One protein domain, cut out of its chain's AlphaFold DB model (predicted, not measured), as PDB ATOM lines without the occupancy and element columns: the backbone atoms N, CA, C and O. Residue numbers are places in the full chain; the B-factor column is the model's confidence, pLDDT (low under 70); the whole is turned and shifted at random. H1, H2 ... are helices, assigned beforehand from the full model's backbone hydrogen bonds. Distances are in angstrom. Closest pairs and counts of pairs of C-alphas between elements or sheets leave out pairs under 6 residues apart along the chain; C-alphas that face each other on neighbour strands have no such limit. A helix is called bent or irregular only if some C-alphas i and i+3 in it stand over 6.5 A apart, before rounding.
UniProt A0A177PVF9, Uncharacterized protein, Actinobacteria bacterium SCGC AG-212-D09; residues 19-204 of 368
ATOM      1  N   GLY A  19      98.336  69.627 118.056       33.69
ATOM      2  CA  GLY A  19      97.408  70.186 117.070       33.69
ATOM      3  C   GLY A  19      96.942  71.612 117.389       33.69
ATOM      4  O   GLY A  19      96.792  72.417 116.472       33.69
ATOM      5  N   ARG A  20      96.729  71.956 118.670       36.09
ATOM      6  CA  ARG A  20      96.441  73.341 119.096       36.09
ATOM      7  C   ARG A  20      97.662  74.230 118.942       36.09
ATOM      8  O   ARG A  20      97.539  75.239 118.270       36.09
ATOM      9  N   ALA A  21      98.818  73.800 119.440       31.64
ATOM     10  CA  ALA A  21     100.075  74.519 119.294       31.64
ATOM     11  C   ALA A  21     100.426  74.722 117.819       31.64
ATOM     12  O   ALA A  21     100.758  75.830 117.450       31.64
ATOM     13  N   ARG A  22     100.249  73.727 116.936       29.69
ATOM     14  CA  ARG A  22     100.465  73.881 115.485       29.69
ATOM     15  C   ARG A  22      99.473  74.848 114.842       29.69
ATOM     16  O   ARG A  22      99.887  75.662 114.029       29.69
ATOM     17  N   ARG A  23      98.186  74.795 115.201       34.09
ATOM     18  CA  ARG A  23      97.176  75.756 114.711       34.09
ATOM     19  C   ARG A  23      97.409  77.167 115.241       34.09
ATOM     20  O   ARG A  23      97.130  78.120 114.533       34.09
ATOM     21  N   GLU A  24      97.913  77.299 116.457       30.38
ATOM     22  CA  GLU A  24      98.220  78.571 117.104       30.38
ATOM     23  C   GLU A  24      99.538  79.150 116.584       30.38
ATOM     24  O   GLU A  24      99.598  80.338 116.311       30.38
ATOM     25  N   TRP A  25     100.540  78.318 116.292       29.33
ATOM     26  CA  TRP A  25     101.774  78.712 115.608       29.33
ATOM     27  C   TRP A  25     101.522  79.096 114.146       29.33
ATOM     28  O   TRP A  25     102.069  80.087 113.680       29.33
ATOM     29  N   ILE A  26     100.659  78.359 113.431       32.94
ATOM     30  CA  ILE A  26     100.190  78.736 112.088       32.94
ATOM     31  C   ILE A  26      99.409  80.051 112.165       32.94
ATOM     32  O   ILE A  26      99.720  80.959 111.413       32.94
ATOM     33  N   ARG A  27      98.490  80.214 113.126       29.83
ATOM     34  CA  ARG A  27      97.715  81.452 113.311       29.83
ATOM     35  C   ARG A  27      98.590  82.657 113.673       29.83
ATOM     36  O   ARG A  27      98.385  83.723 113.116       29.83
ATOM     37  N   VAL A  28      99.567  82.503 114.568       30.70
ATOM     38  CA  VAL A  28     100.509  83.571 114.956       30.70
ATOM     39  C   VAL A  28     101.446  83.917 113.799       30.70
ATOM     40  O   VAL A  28     101.724  85.092 113.575       30.70
ATOM     41  N   ARG A  29     101.892  82.924 113.019       28.61
ATOM     42  CA  ARG A  29     102.691  83.151 111.807       28.61
ATOM     43  C   ARG A  29     101.873  83.809 110.694       28.61
ATOM     44  O   ARG A  29     102.388  84.702 110.036       28.61
ATOM     45  N   ASP A  30     100.618  83.409 110.515       30.97
ATOM     46  CA  ASP A  30      99.688  84.015 109.558       30.97
ATOM     47  C   ASP A  30      99.320  85.445 109.974       30.97
ATOM     48  O   ASP A  30      99.252  86.306 109.109       30.97
ATOM     49  N   MET A  31      99.188  85.729 111.277       27.06
ATOM     50  CA  MET A  31      98.988  87.085 111.815       27.06
ATOM     51  C   MET A  31     100.226  87.976 111.633       27.06
ATOM     52  O   MET A  31     100.105  89.121 111.213       27.06
ATOM     53  N   SER A  32     101.437  87.467 111.890       32.56
ATOM     54  CA  SER A  32     102.668  88.241 111.655       32.56
ATOM     55  C   SER A  32     102.947  88.442 110.161       32.56
ATOM     56  O   SER A  32     103.521  89.461 109.775       32.56
ATOM     57  N   ALA A  33     102.560  87.485 109.314       33.28
ATOM     58  CA  ALA A  33     102.656  87.609 107.866       33.28
ATOM     59  C   ALA A  33     101.587  88.565 107.310       33.28
ATOM     60  O   ALA A  33     101.899  89.343 106.411       33.28
ATOM     61  N   SER A  34     100.366  88.559 107.863       42.22
ATOM     62  CA  SER A  34      99.305  89.498 107.485       42.22
ATOM     63  C   SER A  34      99.629  90.930 107.904       42.22
ATOM     64  O   SER A  34      99.462  91.836 107.095       42.22
ATOM     65  N   ASP A  35     100.180  91.134 109.106       48.91
ATOM     66  CA  ASP A  35     100.623  92.456 109.576       48.91
ATOM     67  C   ASP A  35     101.817  92.980 108.765       48.91
ATOM     68  O   ASP A  35     101.890  94.166 108.439       48.91
ATOM     69  N   GLY A  36     102.754  92.099 108.399       49.66
ATOM     70  CA  GLY A  36     103.886  92.449 107.539       49.66
ATOM     71  C   GLY A  36     103.456  92.832 106.119       49.66
ATOM     72  O   GLY A  36     103.946  93.824 105.577       49.66
ATOM     73  N   ALA A  37     102.516  92.082 105.535       49.62
ATOM     74  CA  ALA A  37     101.950  92.371 104.219       49.62
ATOM     75  C   ALA A  37     101.142  93.679 104.214       49.62
ATOM     76  O   ALA A  37     101.311  94.492 103.305       49.62
ATOM     77  N   ASP A  38     100.334  93.924 105.251       60.34
ATOM     78  CA  ASP A  38      99.602  95.183 105.435       60.34
ATOM     79  C   ASP A  38     100.563  96.371 105.601       60.34
ATOM     80  O   ASP A  38     100.399  97.413 104.964       60.34
ATOM     81  N   ARG A  39     101.642  96.208 106.379       67.69
ATOM     82  CA  ARG A  39     102.663  97.253 106.548       67.69
ATOM     83  C   ARG A  39     103.377  97.590 105.239       67.69
ATOM     84  O   ARG A  39     103.504  98.771 104.923       67.69
ATOM     85  N   TYR A  40     103.826  96.594 104.476       67.12
ATOM     86  CA  TYR A  40     104.496  96.835 103.194       67.12
ATOM     87  C   TYR A  40     103.542  97.444 102.156       67.12
ATOM     88  O   TYR A  40     103.896  98.413 101.483       67.12
ATOM     89  N   GLY A  41     102.304  96.944 102.085       67.19
ATOM     90  CA  GLY A  41     101.255  97.498 101.228       67.19
ATOM     91  C   GLY A  41     100.969  98.969 101.532       67.19
ATOM     92  O   GLY A  41     100.917  99.789 100.612       67.19
ATOM     93  N   ARG A  42     100.886  99.337 102.819       73.31
ATOM     94  CA  ARG A  42     100.770 100.739 103.250       73.31
ATOM     95  C   ARG A  42     101.945 101.596 102.801       73.31
ATOM     96  O   ARG A  42     101.713 102.714 102.342       73.31
ATOM     97  N   LEU A  43     103.175 101.103 102.955       77.06
ATOM     98  CA  LEU A  43     104.385 101.842 102.582       77.06
ATOM     99  C   LEU A  43     104.407 102.135 101.087       77.06
ATOM    100  O   LEU A  43     104.627 103.275 100.689       77.06
ATOM    101  N   ILE A  44     104.127 101.123 100.271       75.94
ATOM    102  CA  ILE A  44     104.076 101.259  98.819       75.94
ATOM    103  C   ILE A  44     102.978 102.242  98.400       75.94
ATOM    104  O   ILE A  44     103.247 103.156  97.624       75.94
ATOM    105  N   ALA A  45     101.769 102.128  98.957       72.38
ATOM    106  CA  ALA A  45     100.682 103.057  98.660       72.38
ATOM    107  C   ALA A  45     101.028 104.511  99.049       72.38
ATOM    108  O   ALA A  45     100.796 105.427  98.257       72.38
ATOM    109  N   HIS A  46     101.670 104.733 100.202       82.81
ATOM    110  CA  HIS A  46     102.207 106.051 100.571       82.81
ATOM    111  C   HIS A  46     103.265 106.542  99.574       82.81
ATOM    112  O   HIS A  46     103.224 107.692  99.135       82.81
ATOM    113  N   GLY A  47     104.203 105.675  99.185       80.69
ATOM    114  CA  GLY A  47     105.237 105.989  98.204       80.69
ATOM    115  C   GLY A  47     104.663 106.447  96.872       80.69
ATOM    116  O   GLY A  47     105.122 107.439  96.310       80.69
ATOM    117  N   VAL A  48     103.616 105.774  96.400       82.00
ATOM    118  CA  VAL A  48     102.903 106.143  95.175       82.00
ATOM    119  C   VAL A  48     102.242 107.515  95.298       82.00
ATOM    120  O   VAL A  48     102.376 108.326  94.381       82.00
ATOM    121  N   LEU A  49     101.605 107.826  96.431       83.19
ATOM    122  CA  LEU A  49     101.028 109.153  96.685       83.19
ATOM    123  C   LEU A  49     102.092 110.256  96.681       83.19
ATOM    124  O   LEU A  49     101.908 111.303  96.054       83.19
ATOM    125  N   VAL A  50     103.225 110.016  97.343       90.81
ATOM    126  CA  VAL A  50     104.362 110.945  97.358       90.81
ATOM    127  C   VAL A  50     104.926 111.128  95.947       90.81
ATOM    128  O   VAL A  50     105.168 112.260  95.527       90.81
ATOM    129  N   LEU A  51     105.068 110.047  95.176       86.38
ATOM    130  CA  LEU A  51     105.530 110.084  93.787       86.38
ATOM    131  C   LEU A  51     104.572 110.886  92.889       86.38
ATOM    132  O   LEU A  51     105.009 111.778  92.157       86.38
ATOM    133  N   ALA A  52     103.265 110.629  92.987       86.56
ATOM    134  CA  ALA A  52     102.217 111.340  92.253       86.56
ATOM    135  C   ALA A  52     102.230 112.843  92.564       86.56
ATOM    136  O   ALA A  52     102.168 113.690  91.666       86.56
ATOM    137  N   ARG A  53     102.370 113.186  93.848       93.50
ATOM    138  CA  ARG A  53     102.492 114.565  94.319       93.50
ATOM    139  C   ARG A  53     103.741 115.246  93.755       93.50
ATOM    140  O   ARG A  53     103.634 116.371  93.271       93.50
ATOM    141  N   MET A  54     104.901 114.586  93.776       94.50
ATOM    142  CA  MET A  54     106.137 115.136  93.202       94.50
ATOM    143  C   MET A  54     105.986 115.449  91.713       94.50
ATOM    144  O   MET A  54     106.367 116.534  91.279       94.50
ATOM    145  N   LEU A  55     105.382 114.535  90.949       91.56
ATOM    146  CA  LEU A  55     105.113 114.726  89.523       91.56
ATOM    147  C   LEU A  55     104.156 115.893  89.263       91.56
ATOM    148  O   LEU A  55     104.407 116.722  88.392       91.56
ATOM    149  N   ARG A  56     103.087 116.003  90.057       94.12
ATOM    150  CA  ARG A  56     102.177 117.154  90.021       94.12
ATOM    151  C   ARG A  56     102.919 118.463  90.297       94.12
ATOM    152  O   ARG A  56     102.663 119.464  89.631       94.12
ATOM    153  N   ASP A  57     103.798 118.484  91.295       95.56
ATOM    154  CA  ASP A  57     104.477 119.705  91.737       95.56
ATOM    155  C   ASP A  57     105.391 120.270  90.636       95.56
ATOM    156  O   ASP A  57     105.402 121.489  90.437       95.56
ATOM    157  N   VAL A  58     106.059 119.399  89.867       95.19
ATOM    158  CA  VAL A  58     106.941 119.780  88.747       95.19
ATOM    159  C   VAL A  58     106.227 119.947  87.400       95.19
ATOM    160  O   VAL A  58     106.821 120.494  86.472       95.19
ATOM    161  N   GLU A  59     104.959 119.538  87.272       94.38
ATOM    162  CA  GLU A  59     104.195 119.729  86.034       94.38
ATOM    163  C   GLU A  59     104.021 121.224  85.717       94.38
ATOM    164  O   GLU A  59     103.639 122.041  86.570       94.38
ATOM    165  N   SER A  60     104.308 121.550  84.458       94.00
ATOM    166  CA  SER A  60     104.327 122.903  83.902       94.00
ATOM    167  C   SER A  60     103.010 123.271  83.223       94.00
ATOM    168  O   SER A  60     102.605 124.432  83.272       94.00
ATOM    169  N   ASP A  61     102.307 122.297  82.629       94.31
ATOM    170  CA  ASP A  61     101.005 122.524  82.008       94.31
ATOM    171  C   ASP A  61      99.922 122.691  83.091       94.31
ATOM    172  O   ASP A  61      99.611 121.736  83.810       94.31
ATOM    173  N   PRO A  62      99.286 123.871  83.214       95.50
ATOM    174  CA  PRO A  62      98.377 124.158  84.322       95.50
ATOM    175  C   PRO A  62      97.121 123.278  84.298       95.50
ATOM    176  O   PRO A  62      96.609 122.901  85.354       95.50
ATOM    177  N   LYS A  63      96.637 122.894  83.107       95.12
ATOM    178  CA  LYS A  63      95.468 122.014  82.968       95.12
ATOM    179  C   LYS A  63      95.790 120.600  83.440       95.12
ATOM    180  O   LYS A  63      94.991 119.991  84.151       95.12
ATOM    181  N   ARG A  64      96.949 120.062  83.063       92.06
ATOM    182  CA  ARG A  64      97.397 118.733  83.483       92.06
ATOM    183  C   ARG A  64      97.741 118.700  84.961       92.06
ATOM    184  O   ARG A  64      97.313 117.773  85.636       92.06
ATOM    185  N   LYS A  65      98.388 119.746  85.478       95.25
ATOM    186  CA  LYS A  65      98.641 119.918  86.911       95.25
ATOM    187  C   LYS A  65      97.350 119.894  87.729       95.25
ATOM    188  O   LYS A  65      97.292 119.213  88.749       95.25
ATOM    189  N   ALA A  66      96.297 120.570  87.262       96.19
ATOM    190  CA  ALA A  66      94.982 120.532  87.904       96.19
ATOM    191  C   ALA A  66      94.367 119.119  87.896       96.19
ATOM    192  O   ALA A  66      93.850 118.676  88.916       96.19
ATOM    193  N   LYS A  67      94.482 118.375  86.786       91.88
ATOM    194  CA  LYS A  67      94.037 116.970  86.722       91.88
ATOM    195  C   LYS A  67      94.833 116.062  87.663       91.88
ATOM    196  O   LYS A  67      94.236 115.280  88.388       91.88
ATOM    197  N   MET A  68      96.161 116.188  87.681       88.25
ATOM    198  CA  MET A  68      97.028 115.444  88.603       88.25
ATOM    199  C   MET A  68      96.678 115.747  90.061       88.25
ATOM    200  O   MET A  68      96.674 114.839  90.881       88.25
ATOM    201  N   LYS A  69      96.347 117.005  90.383       94.00
ATOM    202  CA  LYS A  69      95.892 117.396  91.722       94.00
ATOM    203  C   LYS A  69      94.633 116.631  92.138       94.00
ATOM    204  O   LYS A  69      94.654 116.049  93.213       94.00
ATOM    205  N   LEU A  70      93.613 116.576  91.278       89.94
ATOM    206  CA  LEU A  70      92.379 115.832  91.557       89.94
ATOM    207  C   LEU A  70      92.650 114.342  91.796       89.94
ATOM    208  O   LEU A  70      92.149 113.784  92.762       89.94
ATOM    209  N   VAL A  71      93.491 113.717  90.963       82.69
ATOM    210  CA  VAL A  71      93.848 112.296  91.126       82.69
ATOM    211  C   VAL A  71      94.607 112.049  92.431       82.69
ATOM    212  O   VAL A  71      94.338 111.070  93.115       82.69
ATOM    213  N   VAL A  72      95.533 112.939  92.805       84.88
ATOM    214  CA  VAL A  72      96.263 112.838  94.081       84.88
ATOM    215  C   VAL A  72      95.323 113.005  95.274       84.88
ATOM    216  O   VAL A  72      95.467 112.286  96.255       84.88
ATOM    217  N   GLU A  73      94.372 113.939  95.205       86.38
ATOM    218  CA  GLU A  73      93.378 114.159  96.264       86.38
ATOM    219  C   GLU A  73      92.444 112.953  96.410       86.38
ATOM    220  O   GLU A  73      92.235 112.481  97.522       86.38
ATOM    221  N   GLU A  74      91.955 112.393  95.304       80.50
ATOM    222  CA  GLU A  74      91.122 111.188  95.319       80.50
ATOM    223  C   GLU A  74      91.878 109.974  95.877       80.50
ATOM    224  O   GLU A  74      91.372 109.278  96.757       80.50
ATOM    225  N   ALA A  75      93.111 109.742  95.417       76.56
ATOM    226  CA  ALA A  75      93.943 108.646  95.906       76.56
ATOM    227  C   ALA A  75      94.278 108.803  97.401       76.56
ATOM    228  O   ALA A  75      94.345 107.813  98.129       76.56
ATOM    229  N   LEU A  76      94.459 110.041  97.871       79.50
ATOM    230  CA  LEU A  76      94.673 110.339  99.283       79.50
ATOM    231  C   LEU A  76      93.432 110.003 100.119       79.50
ATOM    232  O   LEU A  76      93.565 109.354 101.149       79.50
ATOM    233  N   GLU A  77      92.234 110.391  99.682       77.56
ATOM    234  CA  GLU A  77      90.992 110.056 100.394       77.56
ATOM    235  C   GLU A  77      90.737 108.542 100.426       77.56
ATOM    236  O   GLU A  77      90.378 107.992 101.469       77.56
ATOM    237  N   GLN A  78      91.016 107.837  99.325       72.25
ATOM    238  CA  GLN A  78      90.964 106.373  99.300       72.25
ATOM    239  C   GLN A  78      91.966 105.751 100.280       72.25
ATOM    240  O   GLN A  78      91.620 104.816 101.002       72.25
ATOM    241  N   TYR A  79      93.189 106.286 100.355       73.12
ATOM    242  CA  TYR A  79      94.189 105.836 101.322       73.12
ATOM    243  C   TYR A  79      93.685 105.991 102.762       73.12
ATOM    244  O   TYR A  79      93.676 105.021 103.521       73.12
ATOM    245  N   LYS A  80      93.208 107.185 103.132       75.50
ATOM    246  CA  LYS A  80      92.676 107.451 104.480       75.50
ATOM    247  C   LYS A  80      91.530 106.504 104.821       75.50
ATOM    248  O   LYS A  80      91.526 105.910 105.895       75.50
ATOM    249  N   SER A  81      90.601 106.303 103.883       71.88
ATOM    250  CA  SER A  81      89.466 105.395 104.063       71.88
ATOM    251  C   SER A  81      89.900 103.944 104.277       71.88
ATOM    252  O   SER A  81      89.292 103.245 105.084       71.88
ATOM    253  N   ASN A  82      90.921 103.475 103.560       67.94
ATOM    254  CA  ASN A  82      91.367 102.084 103.634       67.94
ATOM    255  C   ASN A  82      92.094 101.766 104.946       67.94
ATOM    256  O   ASN A  82      91.978 100.649 105.445       67.94
ATOM    257  N   TRP A  83      92.827 102.734 105.506       69.31
ATOM    258  CA  TRP A  83      93.664 102.514 106.693       69.31
ATOM    259  C   TRP A  83      93.248 103.307 107.935       69.31
ATOM    260  O   TRP A  83      93.919 103.201 108.957       69.31
ATOM    261  N   SER A  84      92.123 104.031 107.885       74.06
ATOM    262  CA  SER A  84      91.606 104.861 108.990       74.06
ATOM    263  C   SER A  84      92.657 105.824 109.560       74.06
ATOM    264  O   SER A  84      92.745 106.023 110.771       74.06
ATOM    265  N   ASP A  85      93.485 106.385 108.679       73.69
ATOM    266  CA  ASP A  85      94.570 107.303 109.024       73.69
ATOM    267  C   ASP A  85      94.243 108.692 108.477       73.69
ATOM    268  O   ASP A  85      94.349 108.922 107.278       73.69
ATOM    269  N   ASP A  86      93.834 109.619 109.341       64.69
ATOM    270  CA  ASP A  86      93.447 110.974 108.930       64.69
ATOM    271  C   ASP A  86      94.654 111.914 108.736       64.69
ATOM    272  O   ASP A  86      94.517 112.992 108.147       64.69
ATOM    273  N   ALA A  87      95.849 111.516 109.193       73.62
ATOM    274  CA  ALA A  87      97.043 112.362 109.277       73.62
ATOM    275  C   ALA A  87      98.170 111.909 108.327       73.62
ATOM    276  O   ALA A  87      99.354 111.941 108.672       73.62
ATOM    277  N   VAL A  88      97.795 111.526 107.105       80.38
ATOM    278  CA  VAL A  88      98.706 111.044 106.054       80.38
ATOM    279  C   VAL A  88      99.673 112.152 105.607       80.38
ATOM    280  O   VAL A  88      99.291 113.123 104.947       80.38
ATOM    281  N   ASP A  89     100.955 111.988 105.930       86.19
ATOM    282  CA  ASP A  89     102.038 112.880 105.507       86.19
ATOM    283  C   ASP A  89     102.578 112.448 104.138       86.19
ATOM    284  O   ASP A  89     103.395 111.541 104.028       86.19
ATOM    285  N   ILE A  90     102.159 113.142 103.078       86.31
ATOM    286  CA  ILE A  90     102.675 112.935 101.714       86.31
ATOM    287  C   ILE A  90     103.794 113.927 101.356       86.31
ATOM    288  O   ILE A  90     103.932 114.347 100.202       86.31
ATOM    289  N   SER A  91     104.557 114.400 102.344       88.50
ATOM    290  CA  SER A  91     105.639 115.363 102.142       88.50
ATOM    291  C   SER A  91     107.035 114.763 102.103       88.50
ATOM    292  O   SER A  91     107.262 113.592 102.392       88.50
ATOM    293  N   ASP A  92     108.010 115.608 101.761       84.06
ATOM    294  CA  ASP A  92     109.426 115.254 101.840       84.06
ATOM    295  C   ASP A  92     109.858 114.897 103.275       84.06
ATOM    296  O   ASP A  92     110.933 114.331 103.469       84.06
ATOM    297  N   GLN A  93     109.060 115.237 104.294       87.75
ATOM    298  CA  GLN A  93     109.301 114.822 105.674       87.75
ATOM    299  C   GLN A  93     109.060 113.321 105.860       87.75
ATOM    300  O   GLN A  93     109.857 112.663 106.530       87.75
ATOM    301  N   TRP A  94     108.026 112.763 105.229       90.06
ATOM    302  CA  TRP A  94     107.767 111.327 105.242       90.06
ATOM    303  C   TRP A  94     108.906 110.538 104.593       90.06
ATOM    304  O   TRP A  94     109.393 109.571 105.177       90.06
ATOM    305  N   LEU A  95     109.439 111.013 103.461       87.12
ATOM    306  CA  LEU A  95     110.581 110.369 102.797       87.12
ATOM    307  C   LEU A  95     111.799 110.203 103.709       87.12
ATOM    308  O   LEU A  95     112.505 109.207 103.619       87.12
ATOM    309  N   ARG A  96     112.048 111.156 104.612       85.69
ATOM    310  CA  ARG A  96     113.171 111.066 105.560       85.69
ATOM    311  C   ARG A  96     112.954 110.001 106.636       85.69
ATOM    312  O   ARG A  96     113.930 109.549 107.226       85.69
ATOM    313  N   ARG A  97     111.700 109.629 106.908       87.31
ATOM    314  CA  ARG A  97     111.320 108.588 107.876       87.31
ATOM    315  C   ARG A  97     111.265 107.199 107.248       87.31
ATOM    316  O   ARG A  97     111.496 106.230 107.960       87.31
ATOM    317  N   LEU A  98     111.075 107.110 105.929       85.25
ATOM    318  CA  LEU A  98     110.964 105.851 105.183       85.25
ATOM    319  C   LEU A  98     112.006 104.773 105.568       85.25
ATOM    320  O   LEU A  98     111.595 103.634 105.778       85.25
ATOM    321  N   PRO A  99     113.311 105.073 105.751       81.19
ATOM    322  CA  PRO A  99     114.294 104.046 106.128       81.19
ATOM    323  C   PRO A  99     114.103 103.461 107.538       81.19
ATOM    324  O   PRO A  99     114.669 102.423 107.859       81.19
ATOM    325  N   GLN A 100     113.359 104.137 108.419       80.19
ATOM    326  CA  GLN A 100     113.010 103.618 109.749       80.19
ATOM    327  C   GLN A 100     111.848 102.622 109.663       80.19
ATOM    328  O   GLN A 100     111.748 101.698 110.472       80.19
ATOM    329  N   ASP A 101     110.981 102.810 108.669       75.88
ATOM    330  CA  ASP A 101     109.778 102.011 108.481       75.88
ATOM    331  C   ASP A 101     109.990 100.793 107.574       75.88
ATOM    332  O   ASP A 101     109.186  99.859 107.614       75.88
ATOM    333  N   LEU A 102     111.085 100.777 106.806       75.50
ATOM    334  CA  LEU A 102     111.414  99.744 105.830       75.50
ATOM    335  C   LEU A 102     112.689  98.977 106.242       75.50
ATOM    336  O   LEU A 102     113.736  99.594 106.430       75.50
ATOM    337  N   PRO A 103     112.651  97.636 106.381       67.06
ATOM    338  CA  PRO A 103     113.856  96.846 106.636       67.06
ATOM    339  C   PRO A 103     114.896  97.049 105.528       67.06
ATOM    340  O   PRO A 103     114.533  97.074 104.354       67.06
ATOM    341  N   GLY A 104     116.187  97.106 105.877       65.19
ATOM    342  CA  GLY A 104     117.270  97.380 104.914       65.19
ATOM    343  C   GLY A 104     117.294  96.444 103.696       65.19
ATOM    344  O   GLY A 104     117.597  96.871 102.588       65.19
ATOM    345  N   GLU A 105     116.894  95.179 103.868       61.12
ATOM    346  CA  GLU A 105     116.806  94.193 102.777       61.12
ATOM    347  C   GLU A 105     115.671  94.478 101.771       61.12
ATOM    348  O   GLU A 105     115.685  93.950 100.662       61.12
ATOM    349  N   GLN A 106     114.688  95.308 102.136       71.38
ATOM    350  CA  GLN A 106     113.521  95.637 101.310       71.38
ATOM    351  C   GLN A 106     113.655  96.982 100.590       71.38
ATOM    352  O   GLN A 106     112.836  97.283  99.729       71.38
ATOM    353  N   GLU A 107     114.675  97.787 100.892       81.94
ATOM    354  CA  GLU A 107     114.844  99.131 100.325       81.94
ATOM    355  C   GLU A 107     114.967  99.127  98.796       81.94
ATOM    356  O   GLU A 107     114.314  99.914  98.105       81.94
ATOM    357  N   LEU A 108     115.759  98.203  98.249       81.50
ATOM    358  CA  LEU A 108     115.906  98.053  96.804       81.50
ATOM    359  C   LEU A 108     114.639  97.483  96.156       81.50
ATOM    360  O   LEU A 108     114.210  97.981  95.117       81.50
ATOM    361  N   THR A 109     114.014  96.483  96.784       79.50
ATOM    362  CA  THR A 109     112.735  95.914  96.331       79.50
ATOM    363  C   THR A 109     111.656  96.987  96.260       79.50
ATOM    364  O   THR A 109     110.965  97.098  95.256       79.50
ATOM    365  N   TYR A 110     111.576  97.843  97.274       81.38
ATOM    366  CA  TYR A 110     110.636  98.951  97.337       81.38
ATOM    367  C   TYR A 110     110.861  99.971  96.214       81.38
ATOM    368  O   TYR A 110     109.909 100.413  95.572       81.38
ATOM    369  N   LEU A 111     112.119 100.321  95.917       86.19
ATOM    370  CA  LEU A 111     112.422 101.201  94.785       86.19
ATOM    371  C   LEU A 111     112.061 100.550  93.440       86.19
ATOM    372  O   LEU A 111     111.520 101.226  92.564       86.19
ATOM    373  N   ILE A 112     112.347  99.254  93.274       81.56
ATOM    374  CA  ILE A 112     111.942  98.485  92.089       81.56
ATOM    375  C   ILE A 112     110.418  98.474  91.974       81.56
ATOM    376  O   ILE A 112     109.897  98.694  90.889       81.56
ATOM    377  N   ASP A 113     109.684  98.287  93.066       76.81
ATOM    378  CA  ASP A 113     108.226  98.326  93.037       76.81
ATOM    379  C   ASP A 113     107.727  99.688  92.545       76.81
ATOM    380  O   ASP A 113     106.973  99.731  91.577       76.81
ATOM    381  N   LEU A 114     108.225 100.798  93.102       80.88
ATOM    382  CA  LEU A 114     107.860 102.146  92.648       80.88
ATOM    383  C   LEU A 114     108.231 102.421  91.178       80.88
ATOM    384  O   LEU A 114     107.510 103.142  90.489       80.88
ATOM    385  N   LEU A 115     109.325 101.842  90.671       83.62
ATOM    386  CA  LEU A 115     109.761 101.974  89.271       83.62
ATOM    387  C   LEU A 115     108.720 101.440  88.270       83.62
ATOM    388  O   LEU A 115     108.628 101.948  87.145       83.62
ATOM    389  N   PHE A 116     107.973 100.405  88.663       77.38
ATOM    390  CA  PHE A 116     106.992  99.711  87.823       77.38
ATOM    391  C   PHE A 116     105.573 100.281  87.940       77.38
ATOM    392  O   PHE A 116     104.663  99.796  87.270       77.38
ATOM    393  N   VAL A 117     105.375 101.327  88.743       72.88
ATOM    394  CA  VAL A 117     104.041 101.834  89.070       72.88
ATOM    395  C   VAL A 117     103.691 103.062  88.258       72.88
ATOM    396  O   VAL A 117     104.504 103.966  88.070       72.88
ATOM    397  N   ASN A 118     102.434 103.118  87.817       73.19
ATOM    398  CA  ASN A 118     101.832 104.356  87.348       73.19
ATOM    399  C   ASN A 118     101.192 105.094  88.538       73.19
ATOM    400  O   ASN A 118     100.141 104.663  89.018       73.19
ATOM    401  N   PRO A 119     101.760 106.225  88.988       75.94
ATOM    402  CA  PRO A 119     101.280 106.924  90.172       75.94
ATOM    403  C   PRO A 119      99.935 107.635  89.995       75.94
ATOM    404  O   PRO A 119      99.379 108.130  90.968       75.94
ATOM    405  N   PHE A 120      99.400 107.693  88.774       71.19
ATOM    406  CA  PHE A 120      98.084 108.276  88.497       71.19
ATOM    407  C   PHE A 120      97.027 107.237  88.128       71.19
ATOM    408  O   PHE A 120      95.913 107.609  87.760       71.19
ATOM    409  N   SER A 121      97.355 105.948  88.204       60.84
ATOM    410  CA  SER A 121      96.418 104.875  87.881       60.84
ATOM    411  C   SER A 121      95.154 104.935  88.765       60.84
ATOM    412  O   SER A 121      95.272 105.288  89.937       60.84
ATOM    413  N   PRO A 122      93.942 104.639  88.240       53.38
ATOM    414  CA  PRO A 122      93.628 104.156  86.883       53.38
ATOM    415  C   PRO A 122      93.595 105.237  85.806       53.38
ATOM    416  O   PRO A 122      93.352 104.946  84.634       53.38
ATOM    417  N   ASN A 123      93.805 106.495  86.183       62.00
ATOM    418  CA  ASN A 123      93.731 107.608  85.258       62.00
ATOM    419  C   ASN A 123      94.953 107.616  84.333       62.00
ATOM    420  O   ASN A 123      96.109 107.553  84.754       62.00
ATOM    421  N   VAL A 124      94.702 107.754  83.032       68.44
ATOM    422  CA  VAL A 124      95.759 107.796  82.013       68.44
ATOM    423  C   VAL A 124      96.291 109.229  81.893       68.44
ATOM    424  O   VAL A 124      96.056 109.928  80.904       68.44
ATOM    425  N   LEU A 125      96.967 109.706  82.944       72.12
ATOM    426  CA  LEU A 125      97.647 111.002  82.944       72.12
ATOM    427  C   LEU A 125      99.083 110.861  82.443       72.12
ATOM    428  O   LEU A 125      99.842 110.017  82.908       72.12
ATOM    429  N   LYS A 126      99.456 111.731  81.502       81.19
ATOM    430  CA  LYS A 126     100.819 111.793  80.967       81.19
ATOM    431  C   LYS A 126     101.743 112.531  81.929       81.19
ATOM    432  O   LYS A 126     101.359 113.563  82.472       81.19
ATOM    433  N   TYR A 127     102.974 112.054  82.043       82.19
ATOM    434  CA  TYR A 127     104.078 112.704  82.752       82.19
ATOM    435  C   TYR A 127     105.400 112.400  82.042       82.19
ATOM    436  O   TYR A 127     105.493 111.435  81.275       82.19
ATOM    437  N   ASN A 128     106.419 113.235  82.256       84.25
ATOM    438  CA  ASN A 128     107.712 113.050  81.601       84.25
ATOM    439  C   ASN A 128     108.546 111.990  82.321       84.25
ATOM    440  O   ASN A 128     108.611 111.959  83.550       84.25
ATOM    441  N   GLN A 129     109.275 111.191  81.541       83.31
ATOM    442  CA  GLN A 129     110.182 110.177  82.077       83.31
ATOM    443  C   GLN A 129     111.262 110.789  82.985       83.31
ATOM    444  O   GLN A 129     111.554 110.279  84.061       83.31
ATOM    445  N   ARG A 130     111.809 111.941  82.580       87.81
ATOM    446  CA  ARG A 130     112.810 112.679  83.360       87.81
ATOM    447  C   ARG A 130     112.302 113.054  84.755       87.81
ATOM    448  O   ARG A 130     113.078 113.011  85.704       87.81
ATOM    449  N   ASP A 131     111.025 113.410  84.869       91.00
ATOM    450  CA  ASP A 131     110.435 113.879  86.122       91.00
ATOM    451  C   ASP A 131     110.189 112.710  87.082       91.00
ATOM    452  O   ASP A 131     110.506 112.816  88.266       91.00
ATOM    453  N   ILE A 132     109.705 111.565  86.575       89.62
ATOM    454  CA  ILE A 132     109.535 110.362  87.406       89.62
ATOM    455  C   ILE A 132     110.883 109.772  87.819       89.62
ATOM    456  O   ILE A 132     111.036 109.386  88.972       89.62
ATOM    457  N   ASP A 133     111.887 109.769  86.941       91.75
ATOM    458  CA  ASP A 133     113.222 109.272  87.287       91.75
ATOM    459  C   ASP A 133     113.915 110.191  88.303       91.75
ATOM    460  O   ASP A 133     114.565 109.710  89.231       91.75
ATOM    461  N   ALA A 134     113.723 111.511  88.197       92.62
ATOM    462  CA  ALA A 134     114.187 112.455  89.211       92.62
ATOM    463  C   ALA A 134     113.475 112.243  90.555       92.62
ATOM    464  O   ALA A 134     114.126 112.282  91.596       92.62
ATOM    465  N   ALA A 135     112.163 111.988  90.548       93.38
ATOM    466  CA  ALA A 135     111.411 111.696  91.763       93.38
ATOM    467  C   ALA A 135     111.863 110.374  92.407       93.38
ATOM    468  O   ALA A 135     112.179 110.360  93.594       93.38
ATOM    469  N   LEU A 136     112.013 109.296  91.630       93.00
ATOM    470  CA  LEU A 136     112.567 108.017  92.092       93.00
ATOM    471  C   LEU A 136     113.996 108.168  92.630       93.00
ATOM    472  O   LEU A 136     114.346 107.534  93.622       93.00
ATOM    473  N   ALA A 137     114.809 109.056  92.050       93.06
ATOM    474  CA  ALA A 137     116.141 109.339  92.576       93.06
ATOM    475  C   ALA A 137     116.071 109.975  93.975       93.06
ATOM    476  O   ALA A 137     116.935 109.709  94.802       93.06
ATOM    477  N   ARG A 138     115.028 110.752  94.302       93.31
ATOM    478  CA  ARG A 138     114.827 111.261  95.673       93.31
ATOM    479  C   ARG A 138     114.506 110.141  96.664       93.31
ATOM    480  O   ARG A 138     114.998 110.196  97.786       93.31
ATOM    481  N   PHE A 139     113.753 109.117  96.249       92.88
ATOM    482  CA  PHE A 139     113.576 107.898  97.051       92.88
ATOM    483  C   PHE A 139     114.913 107.171  97.226       92.88
ATOM    484  O   PHE A 139     115.316 106.876  98.345       92.88
ATOM    485  N   ALA A 140     115.661 106.964  96.143       90.69
ATOM    486  CA  ALA A 140     116.963 106.302  96.194       90.69
ATOM    487  C   ALA A 140     118.013 107.047  97.048       90.69
ATOM    488  O   ALA A 140     118.962 106.423  97.496       90.69
ATOM    489  N   GLN A 141     117.877 108.361  97.279       89.06
ATOM    490  CA  GLN A 141     118.776 109.122  98.169       89.06
ATOM    491  C   GLN A 141     118.554 108.831  99.647       89.06
ATOM    492  O   GLN A 141     119.502 108.898 100.427       89.06
ATOM    493  N   VAL A 142     117.300 108.602 100.045       88.44
ATOM    494  CA  VAL A 142     116.960 108.326 101.447       88.44
ATOM    495  C   VAL A 142     117.130 106.848 101.776       88.44
ATOM    496  O   VAL A 142     117.475 106.512 102.904       88.44
ATOM    497  N   LEU A 143     116.937 105.983 100.781       85.44
ATOM    498  CA  LEU A 143     117.176 104.549 100.868       85.44
ATOM    499  C   LEU A 143     118.688 104.274 100.797       85.44
ATOM    500  O   LEU A 143     119.393 104.793  99.936       85.44
ATOM    501  N   LYS A 144     119.209 103.442 101.693       73.19
ATOM    502  CA  LYS A 144     120.615 103.022 101.766       73.19
ATOM    503  C   LYS A 144     120.901 101.905 100.759       73.19
ATOM    504  O   LYS A 144     121.423 100.845 101.104       73.19
ATOM    505  N   ILE A 145     120.574 102.154  99.493       74.06
ATOM    506  CA  ILE A 145     120.699 101.161  98.428       74.06
ATOM    507  C   ILE A 145     122.189 100.924  98.133       74.06
ATOM    508  O   ILE A 145     122.904 101.883  97.822       74.06
ATOM    509  N   PRO A 146     122.681  99.673  98.213       65.94
ATOM    510  CA  PRO A 146     124.056  99.364  97.843       65.94
ATOM    511  C   PRO A 146     124.282  99.653  96.354       65.94
ATOM    512  O   PRO A 146     123.382  99.489  95.532       65.94
ATOM    513  N   VAL A 147     125.495 100.074  95.993       64.94
ATOM    514  CA  VAL A 147     125.862 100.275  94.585       64.94
ATOM    515  C   VAL A 147     125.748  98.937  93.846       64.94
ATOM    516  O   VAL A 147     126.415  97.964  94.197       64.94
ATOM    517  N   LEU A 148     124.857  98.896  92.855       63.31
ATOM    518  CA  LEU A 148     124.463  97.699  92.113       63.31
ATOM    519  C   LEU A 148     125.478  97.417  90.992       63.31
ATOM    520  O   LEU A 148     125.457  98.131  90.005       63.31
ATOM    521  N   ASP A 149     126.306  96.373  91.112       53.12
ATOM    522  CA  ASP A 149     127.279  95.882  90.100       53.12
ATOM    523  C   ASP A 149     128.691  96.550  90.087       53.12
ATOM    524  O   ASP A 149     128.828  97.740  89.791       53.12
ATOM    525  N   PRO A 150     129.779  95.779  90.331       47.91
ATOM    526  CA  PRO A 150     131.170  96.237  90.212       47.91
ATOM    527  C   PRO A 150     131.673  96.512  88.780       47.91
ATOM    528  O   PRO A 150     132.641  97.247  88.625       47.91
ATOM    529  N   SER A 151     131.066  95.935  87.740       47.25
ATOM    530  CA  SER A 151     131.481  96.098  86.333       47.25
ATOM    531  C   SER A 151     130.912  97.366  85.680       47.25
ATOM    532  O   SER A 151     131.545  97.970  84.818       47.25
ATOM    533  N   VAL A 152     129.749  97.834  86.151       54.81
ATOM    534  CA  VAL A 152     129.141  99.135  85.784       54.81
ATOM    535  C   VAL A 152     129.773 100.288  86.589       54.81
ATOM    536  O   VAL A 152     129.565 101.473  86.308       54.81
ATOM    537  N   ASN A 153     130.586  99.940  87.587       62.66
ATOM    538  CA  ASN A 153     131.176 100.850  88.555       62.66
ATOM    539  C   ASN A 153     132.118 101.868  87.896       62.66
ATOM    540  O   ASN A 153     132.161 103.000  88.353       62.66
ATOM    541  N   ASP A 154     132.778 101.556  86.777       69.44
ATOM    542  CA  ASP A 154     133.695 102.490  86.095       69.44
ATOM    543  C   ASP A 154     133.015 103.808  85.679       69.44
ATOM    544  O   ASP A 154     133.570 104.898  85.849       69.44
ATOM    545  N   GLY A 155     131.775 103.730  85.182       75.31
ATOM    546  CA  GLY A 155     130.996 104.911  84.805       75.31
ATOM    547  C   GLY A 155     130.546 105.733  86.016       75.31
ATOM    548  O   GLY A 155     130.574 106.965  85.976       75.31
ATOM    549  N   LEU A 156     130.168 105.060  87.107       80.94
ATOM    550  CA  LEU A 156     129.814 105.712  88.367       80.94
ATOM    551  C   LEU A 156     131.041 106.345  89.032       80.94
ATOM    552  O   LEU A 156     130.971 107.493  89.457       80.94
ATOM    553  N   ILE A 157     132.166 105.631  89.079       82.00
ATOM    554  CA  ILE A 157     133.450 106.093  89.616       82.00
ATOM    555  C   ILE A 157     133.871 107.369  88.898       82.00
ATOM    556  O   ILE A 157     134.197 108.356  89.555       82.00
ATOM    557  N   LYS A 158     133.790 107.389  87.562       84.69
ATOM    558  CA  LYS A 158     134.077 108.595  86.782       84.69
ATOM    559  C   LYS A 158     133.143 109.750  87.154       84.69
ATOM    560  O   LYS A 158     133.616 110.842  87.452       84.69
ATOM    561  N   ALA A 159     131.831 109.508  87.198       84.06
ATOM    562  CA  ALA A 159     130.857 110.538  87.560       84.06
ATOM    563  C   ALA A 159     131.058 111.072  88.993       84.06
ATOM    564  O   ALA A 159     130.860 112.257  89.245       84.06
ATOM    565  N   LEU A 160     131.472 110.216  89.931       85.75
ATOM    566  CA  LEU A 160     131.774 110.595  91.312       85.75
ATOM    567  C   LEU A 160     133.096 111.351  91.448       85.75
ATOM    568  O   LEU A 160     133.200 112.204  92.327       85.75
ATOM    569  N   ALA A 161     134.087 111.050  90.607       86.81
ATOM    570  CA  ALA A 161     135.356 111.770  90.567       86.81
ATOM    571  C   ALA A 161     135.184 113.212  90.058       86.81
ATOM    572  O   ALA A 161     135.902 114.106  90.491       86.81
ATOM    573  N   GLU A 162     134.217 113.435  89.165       89.00
ATOM    574  CA  GLU A 162     133.889 114.752  88.602       89.00
ATOM    575  C   GLU A 162     132.910 115.560  89.480       89.00
ATOM    576  O   GLU A 162     132.766 116.770  89.299       89.00
ATOM    577  N   ALA A 163     132.224 114.915  90.428       87.69
ATOM    578  CA  ALA A 163     131.206 115.547  91.259       87.69
ATOM    579  C   ALA A 163     131.783 116.191  92.528       87.69
ATOM    580  O   ALA A 163     132.591 115.597  93.244       87.69
ATOM    581  N   ASN A 164     131.261 117.370  92.875       92.75
ATOM    582  CA  ASN A 164     131.476 117.963  94.194       92.75
ATOM    583  C   ASN A 164     130.958 117.032  95.299       92.75
ATOM    584  O   ASN A 164     129.935 116.366  95.123       92.75
ATOM    585  N   ASP A 165     131.602 117.047  96.469       85.75
ATOM    586  CA  ASP A 165     131.231 116.191  97.606       85.75
ATOM    587  C   ASP A 165     129.751 116.314  97.998       85.75
ATOM    588  O   ASP A 165     129.094 115.308  98.268       85.75
ATOM    589  N   SER A 166     129.200 117.529  97.956       87.88
ATOM    590  CA  SER A 166     127.788 117.799  98.246       87.88
ATOM    591  C   SER A 166     126.815 117.214  97.214       87.88
ATOM    592  O   SER A 166     125.656 116.967  97.547       87.88
ATOM    593  N   ASP A 167     127.259 116.971  95.978       87.69
ATOM    594  CA  ASP A 167     126.435 116.439  94.889       87.69
ATOM    595  C   ASP A 167     126.505 114.907  94.777       87.69
ATOM    596  O   ASP A 167     125.624 114.300  94.158       87.69
ATOM    597  N   LYS A 168     127.506 114.260  95.391       84.62
ATOM    598  CA  LYS A 168     127.726 112.805  95.298       84.62
ATOM    599  C   LYS A 168     126.479 111.966  95.624       84.62
ATOM    600  O   LYS A 168     126.167 111.085  94.823       84.62
ATOM    601  N   PRO A 169     125.689 112.239  96.686       86.25
ATOM    602  CA  PRO A 169     124.465 111.474  96.954       86.25
ATOM    603  C   PRO A 169     123.438 111.549  95.812       86.25
ATOM    604  O   PRO A 169     122.776 110.562  95.476       86.25
ATOM    605  N   ARG A 170     123.327 112.713  95.159       87.31
ATOM    606  CA  ARG A 170     122.442 112.903  94.004       87.31
ATOM    607  C   ARG A 170     122.947 112.145  92.776       87.31
ATOM    608  O   ARG A 170     122.142 111.602  92.029       87.31
ATOM    609  N   VAL A 171     124.263 112.090  92.580       87.94
ATOM    610  CA  VAL A 171     124.882 111.326  91.487       87.94
ATOM    611  C   VAL A 171     124.644 109.827  91.664       87.94
ATOM    612  O   VAL A 171     124.165 109.186  90.730       87.94
ATOM    613  N   VAL A 172     124.892 109.282  92.862       86.75
ATOM    614  CA  VAL A 172     124.674 107.851  93.158       86.75
ATOM    615  C   VAL A 172     123.213 107.464  92.946       86.75
ATOM    616  O   VAL A 172     122.920 106.518  92.224       86.75
ATOM    617  N   SER A 173     122.279 108.215  93.524       89.50
ATOM    618  CA  SER A 173     120.845 107.911  93.414       89.50
ATOM    619  C   SER A 173     120.305 107.985  91.984       89.50
ATOM    620  O   SER A 173     119.552 107.107  91.563       89.50
ATOM    621  N   ALA A 174     120.705 109.000  91.212       90.12
ATOM    622  CA  ALA A 174     120.339 109.102  89.802       90.12
ATOM    623  C   ALA A 174     120.913 107.935  88.987       90.12
ATOM    624  O   ALA A 174     120.253 107.427  88.077       90.12
ATOM    625  N   TRP A 175     122.125 107.493  89.327       88.38
ATOM    626  CA  TRP A 175     122.738 106.329  88.709       88.38
ATOM    627  C   TRP A 175     121.988 105.039  89.049       88.38
ATOM    628  O   TRP A 175     121.670 104.293  88.132       88.38
ATOM    629  N   VAL A 176     121.604 104.814  90.311       88.44
ATOM    630  CA  VAL A 176     120.809 103.637  90.716       88.44
ATOM    631  C   VAL A 176     119.527 103.542  89.888       88.44
ATOM    632  O   VAL A 176     119.252 102.502  89.292       88.44
ATOM    633  N   VAL A 177     118.769 104.638  89.779       90.81
ATOM    634  CA  VAL A 177     117.531 104.661  88.981       90.81
ATOM    635  C   VAL A 177     117.813 104.380  87.507       90.81
ATOM    636  O   VAL A 177     117.096 103.593  86.889       90.81
ATOM    637  N   ARG A 178     118.871 104.972  86.940       88.94
ATOM    638  CA  ARG A 178     119.280 104.703  85.556       88.94
ATOM    639  C   ARG A 178     119.604 103.223  85.346       88.94
ATOM    640  O   ARG A 178     119.080 102.633  84.408       88.94
ATOM    641  N   THR A 179     120.394 102.620  86.225       87.50
ATOM    642  CA  THR A 179     120.769 101.203  86.155       87.50
ATOM    643  C   THR A 179     119.535 100.296  86.219       87.50
ATOM    644  O   THR A 179     119.407  99.354  85.435       87.50
ATOM    645  N   LEU A 180     118.568 100.602  87.092       87.75
ATOM    646  CA  LEU A 180     117.295  99.876  87.142       87.75
ATOM    647  C   LEU A 180     116.494 100.015  85.835       87.75
ATOM    648  O   LEU A 180     115.973  99.018  85.334       87.75
ATOM    649  N   ARG A 181     116.431 101.219  85.247       88.06
ATOM    650  CA  ARG A 181     115.763 101.475  83.955       88.06
ATOM    651  C   ARG A 181     116.431 100.748  82.793       88.06
ATOM    652  O   ARG A 181     115.743 100.184  81.949       88.06
ATOM    653  N   GLU A 182     117.757 100.737  82.744       87.44
ATOM    654  CA  GLU A 182     118.513 100.030  81.709       87.44
ATOM    655  C   GLU A 182     118.266  98.520  81.783       87.44
ATOM    656  O   GLU A 182     118.010  97.882  80.755       87.44
ATOM    657  N   THR A 183     118.247  97.951  82.992       88.69
ATOM    658  CA  THR A 183     117.875  96.547  83.195       88.69
ATOM    659  C   THR A 183     116.418  96.291  82.817       88.69
ATOM    660  O   THR A 183     116.159  95.324  82.104       88.69
ATOM    661  N   GLN A 184     115.480  97.163  83.203       87.06
ATOM    662  CA  GLN A 184     114.066  97.069  82.817       87.06
ATOM    663  C   GLN A 184     113.900  97.071  81.289       87.06
ATOM    664  O   GLN A 184     113.200  96.221  80.740       87.06
ATOM    665  N   GLY A 185     114.590  97.969  80.584       85.75
ATOM    666  CA  GLY A 185     114.572  98.033  79.125       85.75
ATOM    667  C   GLY A 185     115.242  96.831  78.458       85.75
ATOM    668  O   GLY A 185     114.765  96.354  77.430       85.75
ATOM    669  N   SER A 186     116.332  96.311  79.031       89.31
ATOM    670  CA  SER A 186     116.984  95.074  78.577       89.31
ATOM    671  C   SER A 186     116.069  93.858  78.739       89.31
ATOM    672  O   SER A 186     115.939  93.075  77.799       89.31
ATOM    673  N   ALA A 187     115.414  93.730  79.893       88.69
ATOM    674  CA  ALA A 187     114.448  92.681  80.185       88.69
ATOM    675  C   ALA A 187     113.252  92.760  79.227       88.69
ATOM    676  O   ALA A 187     112.954  91.784  78.547       88.69
ATOM    677  N   ALA A 188     112.649  93.940  79.050       86.19
ATOM    678  CA  ALA A 188     111.547  94.138  78.109       86.19
ATOM    679  C   ALA A 188     111.923  93.785  76.657       86.19
ATOM    680  O   ALA A 188     111.125  93.187  75.943       86.19
ATOM    681  N   LYS A 189     113.150  94.096  76.212       87.06
ATOM    682  CA  LYS A 189     113.644  93.722  74.871       87.06
ATOM    683  C   LYS A 189     113.782  92.210  74.660       87.06
ATOM    684  O   LYS A 189     113.822  91.784  73.506       87.06
ATOM    685  N   ALA A 190     113.880  91.416  75.729       87.94
ATOM    686  CA  ALA A 190     113.910  89.959  75.625       87.94
ATOM    687  C   ALA A 190     112.570  89.406  75.121       87.94
ATOM    688  O   ALA A 190     112.560  88.486  74.311       87.94
ATOM    689  N   HIS A 191     111.462  90.039  75.509       84.00
ATOM    690  CA  HIS A 191     110.105  89.657  75.119       84.00
ATOM    691  C   HIS A 191     109.733  90.298  73.772       84.00
ATOM    692  O   HIS A 191     109.026  91.305  73.695       84.00
ATOM    693  N   ARG A 192     110.251  89.747  72.669       69.19
ATOM    694  CA  ARG A 192     110.103  90.323  71.309       69.19
ATOM    695  C   ARG A 192     108.658  90.373  70.797       69.19
ATOM    696  O   ARG A 192     108.386  91.054  69.809       69.19
ATOM    697  N   HIS A 193     107.752  89.650  71.447       70.62
ATOM    698  CA  HIS A 193     106.312  89.617  71.183       70.62
ATOM    699  C   HIS A 193     105.522  90.704  71.917       70.62
ATOM    700  O   HIS A 193     104.323  90.828  71.671       70.62
ATOM    701  N   LEU A 194     106.157  91.501  72.785       66.25
ATOM    702  CA  LEU A 194     105.497  92.655  73.388       66.25
ATOM    703  C   LEU A 194     105.023  93.630  72.313       66.25
ATOM    704  O   LEU A 194     105.716  93.896  71.326       66.25
ATOM    705  N   ASP A 195     103.867  94.247  72.561       65.94
ATOM    706  CA  ASP A 195     103.457  95.419  71.795       65.94
ATOM    707  C   ASP A 195     104.595  96.454  71.839       65.94
ATOM    708  O   ASP A 195     105.147  96.771  72.899       65.94
ATOM    709  N   LYS A 196     104.933  97.017  70.675       62.19
ATOM    710  CA  LYS A 196     105.924  98.090  70.535       62.19
ATOM    711  C   LYS A 196     105.645  99.247  71.498       62.19
ATOM    712  O   LYS A 196     106.588  99.906  71.924       62.19
ATOM    713  N   ARG A 197     104.386  99.471  71.893       61.62
ATOM    714  CA  ARG A 197     103.994 100.442  72.930       61.62
ATOM    715  C   ARG A 197     104.574 100.109  74.308       61.62
ATOM    716  O   ARG A 197     105.110 101.005  74.953       61.62
ATOM    717  N   LYS A 198     104.541  98.839  74.732       60.88
ATOM    718  CA  LYS A 198     105.190  98.372  75.972       60.88
ATOM    719  C   LYS A 198     106.712  98.415  75.858       60.88
ATOM    720  O   LYS A 198     107.397  98.790  76.801       60.88
ATOM    721  N   LEU A 199     107.258  98.100  74.686       54.66
ATOM    722  CA  LEU A 199     108.699  98.202  74.459       54.66
ATOM    723  C   LEU A 199     109.194  99.659  74.534       54.66
ATOM    724  O   LEU A 199     110.254  99.921  75.091       54.66
ATOM    725  N   VAL A 200     108.416 100.615  74.015       55.44
ATOM    726  CA  VAL A 200     108.679 102.058  74.151       55.44
ATOM    727  C   VAL A 200     108.527 102.517  75.604       55.44
ATOM    728  O   VAL A 200     109.340 103.318  76.066       55.44
ATOM    729  N   LEU A 201     107.542 101.973  76.329       61.91
ATOM    730  CA  LEU A 201     107.317 102.237  77.752       61.91
ATOM    731  C   LEU A 201     108.530 101.842  78.609       61.91
ATOM    732  O   LEU A 201     108.931 102.601  79.483       61.91
ATOM    733  N   PHE A 202     109.136 100.686  78.335       58.94
ATOM    734  CA  PHE A 202     110.264 100.173  79.118       58.94
ATOM    735  C   PHE A 202     111.647 100.546  78.561       58.94
ATOM    736  O   PHE A 202     112.635 100.469  79.283       58.94
ATOM    737  N   GLY A 203     111.756 100.914  77.280       42.28
ATOM    738  CA  GLY A 203     113.034 100.922  76.564       42.28
ATOM    739  C   GLY A 203     113.703 102.276  76.313       42.28
ATOM    740  O   GLY A 203     114.921 102.275  76.133       42.28
ATOM    741  N   ALA A 204     112.975 103.403  76.225       38.06
ATOM    742  CA  ALA A 204     113.582 104.654  75.728       38.06
ATOM    743  C   ALA A 204     112.754 105.949  75.934       38.06
ATOM    744  O   ALA A 204     112.441 106.642  74.968       38.06
TER     745      ALA A 204
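Overview. This is residues 19 to 204 of the 368 residues of an uncharacterized protein of Actinobacteria bacterium SCGC AG-212-D09 (UniProt A0A177PVF9). A long helix, H1, sticks out of the body as an arm with residues 19 to 37, while its later part folds back with H2 as a helical hairpin and packs on H4 and H5. H5 is in the core, with H3 near one of its ends, and H7 crosses it, with H6 and H8 packed toward opposite ends of H7. The printed part has 186 residues with eight named helices, H1 to H8 in chain order, and no named strand; the class is all helix. It is only just compact, close to loose, with a radius of gyration of the C-alphas of 19.0 A, and spans 61 by 45 by 44 A.

Along the chain. H1, residues 19 to 58, runs 57.9 A from C-alpha 19 at (97.408, 70.186, 117.070) to C-alpha 58 at (106.941, 119.780, 88.747). H2 is residues 62 to 83, 31.5 A. H3, residues 92 to 101, and H4, residues 104 to 115, are irregular: C-alphas 96 and 99 are 7.1 A apart, and C-alphas 105 and 108 are 7.2 A apart. H5 is residues 129 to 142, 20.6 A, and H6 is residues 153 to 162. H7, residues 168 to 190, is 33.2 A long; H8, residues 196 to 203, ends at C-alpha 203 at (113.034, 100.922, 76.564).

Arrangement. H1 touches H2 with residues 45 to 57 alone, closest at the C-alphas of Arg 56 and Lys 65, 5.5 A, at a shallow tilt of 18 degrees, opposite ways. H5, the hub, touches H1, H3, H4 and H7. It touches H7 at a steep tilt of 55 degrees, closest at the C-alphas of Ala 137 and Ser 173, 5.0 A. H4 and H5 form a hairpin at a shallow tilt of 11 degrees, with the C-alphas of Leu 111 and Ala 140 closest at 7.0 A. H3 touches H5 at the C-alphas of Arg 96 and Val 142, 6.2 A. H7 makes hairpins with H6, closest at the C-alphas of Leu 160 and Lys 168, 6.1 A, and with H8, at those of Gly 185 and Gly 203, 4.2 A. H2 and H7 are apart. Every O i to N i+4 pair is within hydrogen-bond range in H1, H2, H6, H7 and H8, against 6 of 8 in H4, 9 of 10 in H5 and 1 of 6 in H3, where 5 of 7 O i to N i+3 pairs are.

Size, cuts and confidence. The C-alphas farthest apart, of Gly 19 and Glu 162, are 64.2 A apart. The printed part has no cut, and the link from H4 to H5, residues 116 to 128, is long. Mean pLDDT of the printed part is 75.2; residues under 70 include 19 to 41, 146 to 154 and 194 to 204.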